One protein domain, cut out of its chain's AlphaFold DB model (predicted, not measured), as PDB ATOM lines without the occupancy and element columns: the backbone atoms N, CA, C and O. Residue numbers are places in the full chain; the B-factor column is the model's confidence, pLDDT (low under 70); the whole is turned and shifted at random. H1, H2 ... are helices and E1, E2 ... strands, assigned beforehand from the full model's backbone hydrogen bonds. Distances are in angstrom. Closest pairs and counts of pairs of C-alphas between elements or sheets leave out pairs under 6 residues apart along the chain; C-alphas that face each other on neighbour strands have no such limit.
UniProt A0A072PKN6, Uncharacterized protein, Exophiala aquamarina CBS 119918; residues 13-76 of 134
ATOM      1  N   HIS A  13       3.288  19.679  23.791       91.62
ATOM      2  CA  HIS A  13       4.179  20.313  24.755       91.62
ATOM      3  C   HIS A  13       3.493  20.387  26.106       91.62
ATOM      4  O   HIS A  13       2.371  20.882  26.213       91.62
ATOM      5  N   LEU A  14       4.172  19.926  27.149       90.00
ATOM      6  CA  LEU A  14       3.686  20.094  28.504       90.00
ATOM      7  C   LEU A  14       4.085  21.481  29.013       90.00
ATOM      8  O   LEU A  14       5.271  21.765  29.149       90.00
ATOM      9  N   LEU A  15       3.103  22.351  29.256       92.50
ATOM     10  CA  LEU A  15       3.360  23.709  29.741       92.50
ATOM     11  C   LEU A  15       3.458  23.755  31.259       92.50
ATOM     12  O   LEU A  15       4.243  24.523  31.804       92.50
ATOM     13  N   ASN A  16       2.607  22.982  31.930       89.75
ATOM     14  CA  ASN A  16       2.525  23.012  33.375       89.75
ATOM     15  C   ASN A  16       2.014  21.688  33.929       89.75
ATOM     16  O   ASN A  16       1.098  21.093  33.356       89.75
ATOM     17  N   PHE A  17       2.582  21.258  35.047       91.50
ATOM     18  CA  PHE A  17       2.154  20.069  35.760       91.50
ATOM     19  C   PHE A  17       2.377  20.245  37.256       91.50
ATOM     20  O   PHE A  17       3.490  20.532  37.689       91.50
ATOM     21  N   PHE A  18       1.319  20.030  38.028       90.44
ATOM     22  CA  PHE A  18       1.355  20.034  39.483       90.44
ATOM     23  C   PHE A  18       0.620  18.823  40.021       90.44
ATOM     24  O   PHE A  18      -0.343  18.340  39.419       90.44
ATOM     25  N   TYR A  19       1.043  18.375  41.190       91.75
ATOM     26  CA  TYR A  19       0.380  17.331  41.943       91.75
ATOM     27  C   TYR A  19       0.535  17.602  43.436       91.75
ATOM     28  O   TYR A  19       1.423  18.350  43.845       91.75
ATOM     29  N   ASP A  20      -0.323  16.984  44.239       87.69
ATOM     30  CA  ASP A  20      -0.284  17.100  45.694       87.69
ATOM     31  C   ASP A  20      -0.125  15.738  46.396       87.69
ATOM     32  O   ASP A  20      -0.014  14.655  45.793       87.69
ATOM     33  N   GLU A  21      -0.089  15.797  47.724       86.44
ATOM     34  CA  GLU A  21      -0.025  14.623  48.595       86.44
ATOM     35  C   GLU A  21      -1.337  13.818  48.587       86.44
ATOM     36  O   GLU A  21      -1.324  12.613  48.837       86.44
ATOM     37  N   CYS A  22      -2.454  14.448  48.219       87.75
ATOM     38  CA  CYS A  22      -3.787  13.851  48.148       87.75
ATOM     39  C   CYS A  22      -4.070  13.113  46.827       87.75
ATOM     40  O   CYS A  22      -5.174  12.599  46.636       87.75
ATOM     41  N   ASN A  23      -3.072  12.996  45.946       85.31
ATOM     42  CA  ASN A  23      -3.187  12.405  44.610       85.31
ATOM     43  C   ASN A  23      -4.134  13.171  43.675       85.31
ATOM     44  O   ASN A  23      -4.727  12.574  42.778       85.31
ATOM     45  N   SER A  24      -4.267  14.477  43.884       87.88
ATOM     46  CA  SER A  24      -4.780  15.403  42.884       87.88
ATOM     47  C   SER A  24      -3.665  15.774  41.911       87.88
ATOM     48  O   SER A  24      -2.478  15.772  42.264       87.88
ATOM     49  N   CYS A  25      -4.032  16.117  40.677       91.88
ATOM     50  CA  CYS A  25      -3.094  16.734  39.748       91.88
ATOM     51  C   CYS A  25      -3.762  17.733  38.803       91.88
ATOM     52  O   CYS A  25      -4.937  17.612  38.453       91.88
ATOM     53  N   ALA A  26      -2.975  18.710  38.362       92.50
ATOM     54  CA  ALA A  26      -3.340  19.659  37.325       92.50
ATOM     55  C   ALA A  26      -2.296  19.606  36.205       92.50
ATOM     56  O   ALA A  26      -1.102  19.763  36.447       92.50
ATOM     57  N   LEU A  27      -2.747  19.392  34.969       93.56
ATOM     58  CA  LEU A  27      -1.914  19.241  33.779       93.56
ATOM     59  C   LEU A  27      -2.375  20.229  32.709       93.56
ATOM     60  O   LEU A  27      -3.551  20.276  32.355       93.56
ATOM     61  N   THR A  28      -1.445  21.000  32.152       94.94
ATOM     62  CA  THR A  28      -1.719  21.908  31.032       94.94
ATOM     63  C   THR A  28      -0.878  21.525  29.817       94.94
ATOM     64  O   THR A  28       0.253  22.003  29.686       94.94
ATOM     65  N   PRO A  29      -1.387  20.667  28.914       94.06
ATOM     66  CA  PRO A  29      -0.725  20.395  27.652       94.06
ATOM     67  C   PRO A  29      -1.150  21.391  26.564       94.06
ATOM     68  O   PRO A  29      -2.281  21.882  26.513       94.06
ATOM     69  N   PHE A  30      -0.223  21.657  25.656       94.50
ATOM     70  CA  PHE A  30      -0.425  22.390  24.417       94.50
ATOM     71  C   PHE A  30      -0.275  21.428  23.246       94.50
ATOM     72  O   PHE A  30       0.829  20.972  22.948       94.50
ATOM     73  N   ILE A  31      -1.395  21.094  22.609       93.69
ATOM     74  CA  ILE A  31      -1.474  20.070  21.566       93.69
ATOM     75  C   ILE A  31      -1.960  20.728  20.281       93.69
ATOM     76  O   ILE A  31      -3.044  21.313  20.261       93.69
ATOM     77  N   ASN A  32      -1.178  20.632  19.204       91.12
ATOM     78  CA  ASN A  32      -1.532  21.160  17.878       91.12
ATOM     79  C   ASN A  32      -2.016  22.628  17.889       91.12
ATOM     80  O   ASN A  32      -2.935  22.987  17.152       91.12
ATOM     81  N   GLY A  33      -1.437  23.484  18.736       89.00
ATOM     82  CA  GLY A  33      -1.848  24.888  18.834       89.00
ATOM     83  C   GLY A  33      -2.972  25.174  19.839       89.00
ATOM     84  O   GLY A  33      -3.367  26.330  19.983       89.00
ATOM     85  N   VAL A  34      -3.484  24.161  20.547       93.94
ATOM     86  CA  VAL A  34      -4.598  24.286  21.502       93.94
ATOM     87  C   VAL A  34      -4.136  23.959  22.918       93.94
ATOM     88  O   VAL A  34      -3.462  22.957  23.146       93.94
ATOM     89  N   ARG A  35      -4.505  24.809  23.884       95.00
ATOM     90  CA  ARG A  35      -4.241  24.591  25.313       95.00
ATOM     91  C   ARG A  35      -5.405  23.849  25.952       95.00
ATOM     92  O   ARG A  35      -6.546  24.280  25.823       95.00
ATOM     93  N   PHE A  36      -5.091  22.783  26.674       95.44
ATOM     94  CA  PHE A  36      -6.040  22.066  27.518       95.44
ATOM     95  C   PHE A  36      -5.649  22.268  28.977       95.44
ATOM     96  O   PHE A  36      -4.468  22.378  29.289       95.44
ATOM     97  N   HIS A  37      -6.635  22.302  29.864       94.31
ATOM     98  CA  HIS A  37      -6.418  22.290  31.304       94.31
ATOM     99  C   HIS A  37      -7.140  21.068  31.856       94.31
ATOM    100  O   HIS A  37      -8.364  20.993  31.792       94.31
ATOM    101  N   LEU A  38      -6.373  20.091  32.328       91.12
ATOM    102  CA  LEU A  38      -6.894  18.888  32.958       91.12
ATOM    103  C   LEU A  38      -6.676  19.009  34.458       91.12
ATOM    104  O   LEU A  38      -5.564  19.289  34.899       91.12
ATOM    105  N   ILE A  39      -7.739  18.795  35.219       92.62
ATOM    106  CA  ILE A  39      -7.713  18.765  36.677       92.62
ATOM    107  C   ILE A  39      -8.307  17.423  37.073       92.62
ATOM    108  O   ILE A  39      -9.392  17.069  36.611       92.62
ATOM    109  N   VAL A  40      -7.570  16.663  37.870       91.69
ATOM    110  CA  VAL A  40      -8.019  15.373  38.378       91.69
ATOM    111  C   VAL A  40      -8.484  15.563  39.808       91.69
ATOM    112  O   VAL A  40      -7.670  15.808  40.693       91.69
ATOM    113  N   ASP A  41      -9.790  15.428  40.017       89.00
ATOM    114  CA  ASP A  41     -10.364  15.347  41.353       89.00
ATOM    115  C   ASP A  41     -10.189  13.912  41.893       89.00
ATOM    116  O   ASP A  41     -10.686  12.953  41.283       89.00
ATOM    117  N   PRO A  42      -9.475  13.722  43.019       87.88
ATOM    118  CA  PRO A  42      -9.237  12.399  43.582       87.88
ATOM    119  C   PRO A  42     -10.526  11.683  44.006       87.88
ATOM    120  O   PRO A  42     -10.554  10.450  44.007       87.88
ATOM    121  N   ASP A  43     -11.590  12.397  44.357       89.62
ATOM    122  CA  ASP A  43     -12.843  11.785  44.797       89.62
ATOM    123  C   ASP A  43     -13.686  11.314  43.608       89.62
ATOM    124  O   ASP A  43     -14.225  10.201  43.629       89.62
ATOM    125  N   GLU A  44     -13.695  12.069  42.509       88.69
ATOM    126  CA  GLU A  44     -14.278  11.600  41.248       88.69
ATOM    127  C   GLU A  44     -13.491  10.424  40.659       88.69
ATOM    128  O   GLU A  44     -14.076   9.491  40.088       88.69
ATOM    129  N   LEU A  45     -12.167  10.417  40.818       87.75
ATOM    130  CA  LEU A  45     -11.311   9.346  40.321       87.75
ATOM    131  C   LEU A  45     -11.543   8.017  41.061       87.75
ATOM    132  O   LEU A  45     -11.510   6.953  40.444       87.75
ATOM    133  N   LYS A  46     -11.835   8.062  42.366       87.75
ATOM    134  CA  LYS A  46     -12.185   6.874  43.173       87.75
ATOM    135  C   LYS A  46     -13.586   6.336  42.873       87.75
ATOM    136  O   LYS A  46     -13.939   5.252  43.344       87.75
ATOM    137  N   SER A  47     -14.400   7.067  42.110       90.88
ATOM    138  CA  SER A  47     -15.754   6.634  41.774       90.88
ATOM    139  C   SER A  47     -15.745   5.322  40.966       90.88
ATOM    140  O   SER A  47     -14.828   5.059  40.179       90.88
ATOM    141  N   PRO A  48     -16.785   4.477  41.091       87.69
ATOM    142  CA  PRO A  48     -16.832   3.179  40.414       87.69
ATOM    143  C   PRO A  48     -16.772   3.278  38.883       87.69
ATOM    144  O   PRO A  48     -16.360   2.320  38.233       87.69
ATOM    145  N   LYS A  49     -17.126   4.435  38.307       90.50
ATOM    146  CA  LYS A  49     -17.033   4.707  36.864       90.50
ATOM    147  C   LYS A  49     -15.581   4.751  36.370       90.50
ATOM    148  O   LYS A  49     -15.311   4.338  35.250       90.50
ATOM    149  N   ASN A  50     -14.661   5.189  37.227       89.06
ATOM    150  CA  ASN A  50     -13.248   5.412  36.912       89.06
ATOM    151  C   ASN A  50     -12.327   4.312  37.466       89.06
ATOM    152  O   ASN A  50     -11.110   4.345  37.289       89.06
ATOM    153  N   LYS A  51     -12.905   3.263  38.058       88.50
ATOM    154  CA  LYS A  51     -12.181   2.085  38.546       88.50
ATOM    155  C   LYS A  51     -11.195   1.456  37.541       88.50
ATOM    156  O   LYS A  51     -10.141   1.026  38.002       88.50
ATOM    157  N   PRO A  52     -11.459   1.389  36.215       92.06
ATOM    158  CA  PRO A  52     -10.473   0.835  35.282       92.06
ATOM    159  C   PRO A  52      -9.256   1.744  35.050       92.06
ATOM    160  O   PRO A  52      -8.184   1.232  34.746       92.06
ATOM    161  N   ILE A  53      -9.393   3.067  35.200       90.38
ATOM    162  CA  ILE A  53      -8.305   4.028  34.941       90.38
ATOM    163  C   ILE A  53      -7.488   4.355  36.196       90.38
ATOM    164  O   ILE A  53      -6.311   4.699  36.091       90.38
ATOM    165  N   LEU A  54      -8.087   4.203  37.381       91.19
ATOM    166  CA  LEU A  54      -7.476   4.537  38.668       91.19
ATOM    167  C   LEU A  54      -6.102   3.867  38.899       91.19
ATOM    168  O   LEU A  54      -5.179   4.581  39.285       91.19
ATOM    169  N   PRO A  55      -5.898   2.556  38.639       93.12
ATOM    170  CA  PRO A  55      -4.593   1.928  38.856       93.12
ATOM    171  C   PRO A  55      -3.497   2.527  37.972       93.12
ATOM    172  O   PRO A  55      -2.413   2.829  38.460       93.12
ATOM    173  N   SER A  56      -3.798   2.754  36.688       93.38
ATOM    174  CA  SER A  56      -2.840   3.338  35.744       93.38
ATOM    175  C   SER A  56      -2.504   4.782  36.100       93.38
ATOM    176  O   SER A  56      -1.360   5.196  35.939       93.38
ATOM    177  N   TYR A  57      -3.484   5.545  36.585       91.94
ATOM    178  CA  TYR A  57      -3.247   6.901  37.060       91.94
ATOM    179  C   TYR A  57      -2.292   6.921  38.258       91.94
ATOM    180  O   TYR A  57      -1.321   7.671  38.251       91.94
ATOM    181  N   LEU A  58      -2.551   6.089  39.274       92.50
ATOM    182  CA  LEU A  58      -1.732   6.049  40.487       92.50
ATOM    183  C   LEU A  58      -0.299   5.592  40.201       92.50
ATOM    184  O   LEU A  58       0.628   6.123  40.807       92.50
ATOM    185  N   ASP A  59      -0.116   4.653  39.272       93.31
ATOM    186  CA  ASP A  59       1.205   4.192  38.843       93.31
ATOM    187  C   ASP A  59       2.013   5.324  38.185       93.31
ATOM    188  O   ASP A  59       3.126   5.636  38.611       93.31
ATOM    189  N   LEU A  60       1.408   6.035  37.225       91.50
ATOM    190  CA  LEU A  60       2.027   7.196  36.578       91.50
ATOM    191  C   LEU A  60       2.335   8.311  37.582       91.50
ATOM    192  O   LEU A  60       3.423   8.885  37.558       91.50
ATOM    193  N   LEU A  61       1.404   8.604  38.490       90.69
ATOM    194  CA  LEU A  61       1.614   9.621  39.513       90.69
ATOM    195  C   LEU A  61       2.742   9.224  40.479       90.69
ATOM    196  O   LEU A  61       3.543  10.069  40.870       90.69
ATOM    197  N   GLY A  62       2.836   7.941  40.835       90.00
ATOM    198  CA  GLY A  62       3.916   7.395  41.655       90.00
ATOM    199  C   GLY A  62       5.285   7.498  40.981       90.00
ATOM    200  O   GLY A  62       6.260   7.889  41.631       90.00
ATOM    201  N   ALA A  63       5.359   7.228  39.675       90.25
ATOM    202  CA  ALA A  63       6.576   7.416  38.890       90.25
ATOM    203  C   ALA A  63       7.029   8.884  38.923       90.25
ATOM    204  O   ALA A  63       8.179   9.166  39.263       90.25
ATOM    205  N   VAL A  64       6.104   9.824  38.698       86.81
ATOM    206  CA  VAL A  64       6.428  11.257  38.734       86.81
ATOM    207  C   VAL A  64       6.851  11.715  40.130       86.81
ATOM    208  O   VAL A  64       7.807  12.471  40.243       86.81
ATOM    209  N   LYS A  65       6.227  11.217  41.204       86.06
ATOM    210  CA  LYS A  65       6.648  11.505  42.591       86.06
ATOM    211  C   LYS A  65       8.069  11.008  42.882       86.06
ATOM    212  O   LYS A  65       8.845  11.675  43.561       86.06
ATOM    213  N   THR A  66       8.426   9.842  42.349       84.94
ATOM    214  CA  THR A  66       9.740   9.221  42.570       84.94
ATOM    215  C   THR A  66      10.851   9.936  41.795       84.94
ATOM    216  O   THR A  66      11.968  10.078  42.295       84.94
ATOM    217  N   GLU A  67      10.555  10.410  40.586       77.56
ATOM    218  CA  GLU A  67      11.488  11.189  39.764       77.56
ATOM    219  C   GLU A  67      11.567  12.660  40.212       77.56
ATOM    220  O   GLU A  67      12.661  13.216  40.324       77.56
ATOM    221  N   GLY A  68      10.424  13.264  40.549       60.16
ATOM    222  CA  GLY A  68      10.276  14.633  41.056       60.16
ATOM    223  C   GLY A  68      10.903  14.843  42.430       60.16
ATOM    224  O   GLY A  68      11.559  15.857  42.646       60.16
ATOM    225  N   GLY A  69      10.898  13.826  43.301       54.31
ATOM    226  CA  GLY A  69      11.623  13.853  44.578       54.31
ATOM    227  C   GLY A  69      13.142  14.077  44.457       54.31
ATOM    228  O   GLY A  69      13.793  14.410  45.446       54.31
ATOM    229  N   LYS A  70      13.725  13.944  43.254       47.28
ATOM    230  CA  LYS A  70      15.119  14.332  42.963       47.28
ATOM    231  C   LYS A  70      15.263  15.755  42.406       47.28
ATOM    232  O   LYS A  70      16.359  16.308  42.476       47.28
ATOM    233  N   ALA A  71      14.199  16.341  41.861       45.25
ATOM    234  CA  ALA A  71      14.185  17.661  41.228       45.25
ATOM    235  C   ALA A  71      13.589  18.766  42.127       45.25
ATOM    236  O   ALA A  71      14.004  19.923  42.034       45.25
ATOM    237  N   ASP A  72      12.688  18.421  43.049       46.97
ATOM    238  CA  ASP A  72      11.926  19.380  43.860       46.97
ATOM    239  C   ASP A  72      12.754  20.067  44.970       46.97
ATOM    240  O   ASP A  72      12.382  21.137  45.449       46.97
ATOM    241  N   ILE A  73      13.951  19.559  45.310       47.50
ATOM    242  CA  ILE A  73      14.902  20.282  46.187       47.50
ATOM    243  C   ILE A  73      15.539  21.489  45.463       47.50
ATOM    244  O   ILE A  73      15.980  22.440  46.113       47.50
ATOM    245  N   ALA A  74      15.576  21.502  44.126       40.34
ATOM    246  CA  ALA A  74      16.184  22.592  43.359       40.34
ATOM    247  C   ALA A  74      15.202  23.733  43.034       40.34
ATOM    248  O   ALA A  74      15.621  24.888  42.958       40.34
ATOM    249  N   ALA A  75      13.905  23.444  42.874       44.91
ATOM    250  CA  ALA A  75      12.911  24.433  42.439       44.91
ATOM    251  C   ALA A  75      12.316  25.282  43.581       44.91
ATOM    252  O   ALA A  75      11.889  26.411  43.344       44.91
ATOM    253  N   ALA A  76      12.350  24.802  44.831       42.44
ATOM    254  CA  ALA A  76      11.855  25.554  45.991       42.44
ATOM    255  C   ALA A  76      12.783  26.706  46.450       42.44
ATOM    256  O   ALA A  76      12.400  27.499  47.301       42.44
TER     257      ALA A  76
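AT A GLANCE: This is residues 13 to 76 of the 134 residues of an uncharacterized protein of Exophiala aquamarina CBS 119918 (UniProt A0A072PKN6). A small three-stranded sheet, a row of antiparallel strands, has one long helix, H2, passing by the end where E1 and E3 finish and E2 starts, only grazing it. Residues 47 to 52 stick out beyond one end of H2, and residues 66 to 76, with the short H3, beyond the body at the other. The 64 printed residues hold three named strands and then three named helices, E1 E2 E3 H1 H2 H3, of mixed class, with sheet order E1, E2, E3. The whole is flat, spanning 38 by 31 by 15 A, and only just loose, close to compact, with a radius of gyration of the C-alphas of 13.1 A.

HOW THE PARTS SIT: E1, residues 13 to 19, and E2, residues 25 to 31, form an antiparallel hairpin at 176 degrees; N 15 and O 28 are 2.9 A apart, within hydrogen-bond range. E3, residues 38 to 40, forms the next hairpin with E2, antiparallel at 158 degrees, with N 27 and O 38 at 2.8 A; the three make a meander, each strand the antiparallel neighbour of the one before. H2, residues 54 to 68, only grazes the sheet with residues 57 to 65, and only just, at 5 pairs of C-alphas within 10 A. H1, residues 42 to 45, is not on the sheet and is close to H2 but not clearly touching, the closest C-alphas being those of Leu 45 and Leu 54, 6.4 A apart. H3, residues 72 to 75, and H2 meet only through their link. Each O i to N i+4 pair of H2 is within hydrogen-bond range; H1 and H3 are too short for such a pair.

IN THESE COORDINATES: E1 starts at C-alpha 13 (4.179, 20.313, 24.755) and is 17.9 A long; E2 is 18.6 A and E3 6.6 A. H2 is 20.6 A long, from C-alpha 54 (-7.476, 4.537, 38.668). H1 and H3 have four residues each.

THE WHOLE: The farthest C-alphas, those of Pro 48 and Ala 74, are 38.4 A apart. The printed part has no cut and no long link. Residues 68 to 76 have pLDDT under 70.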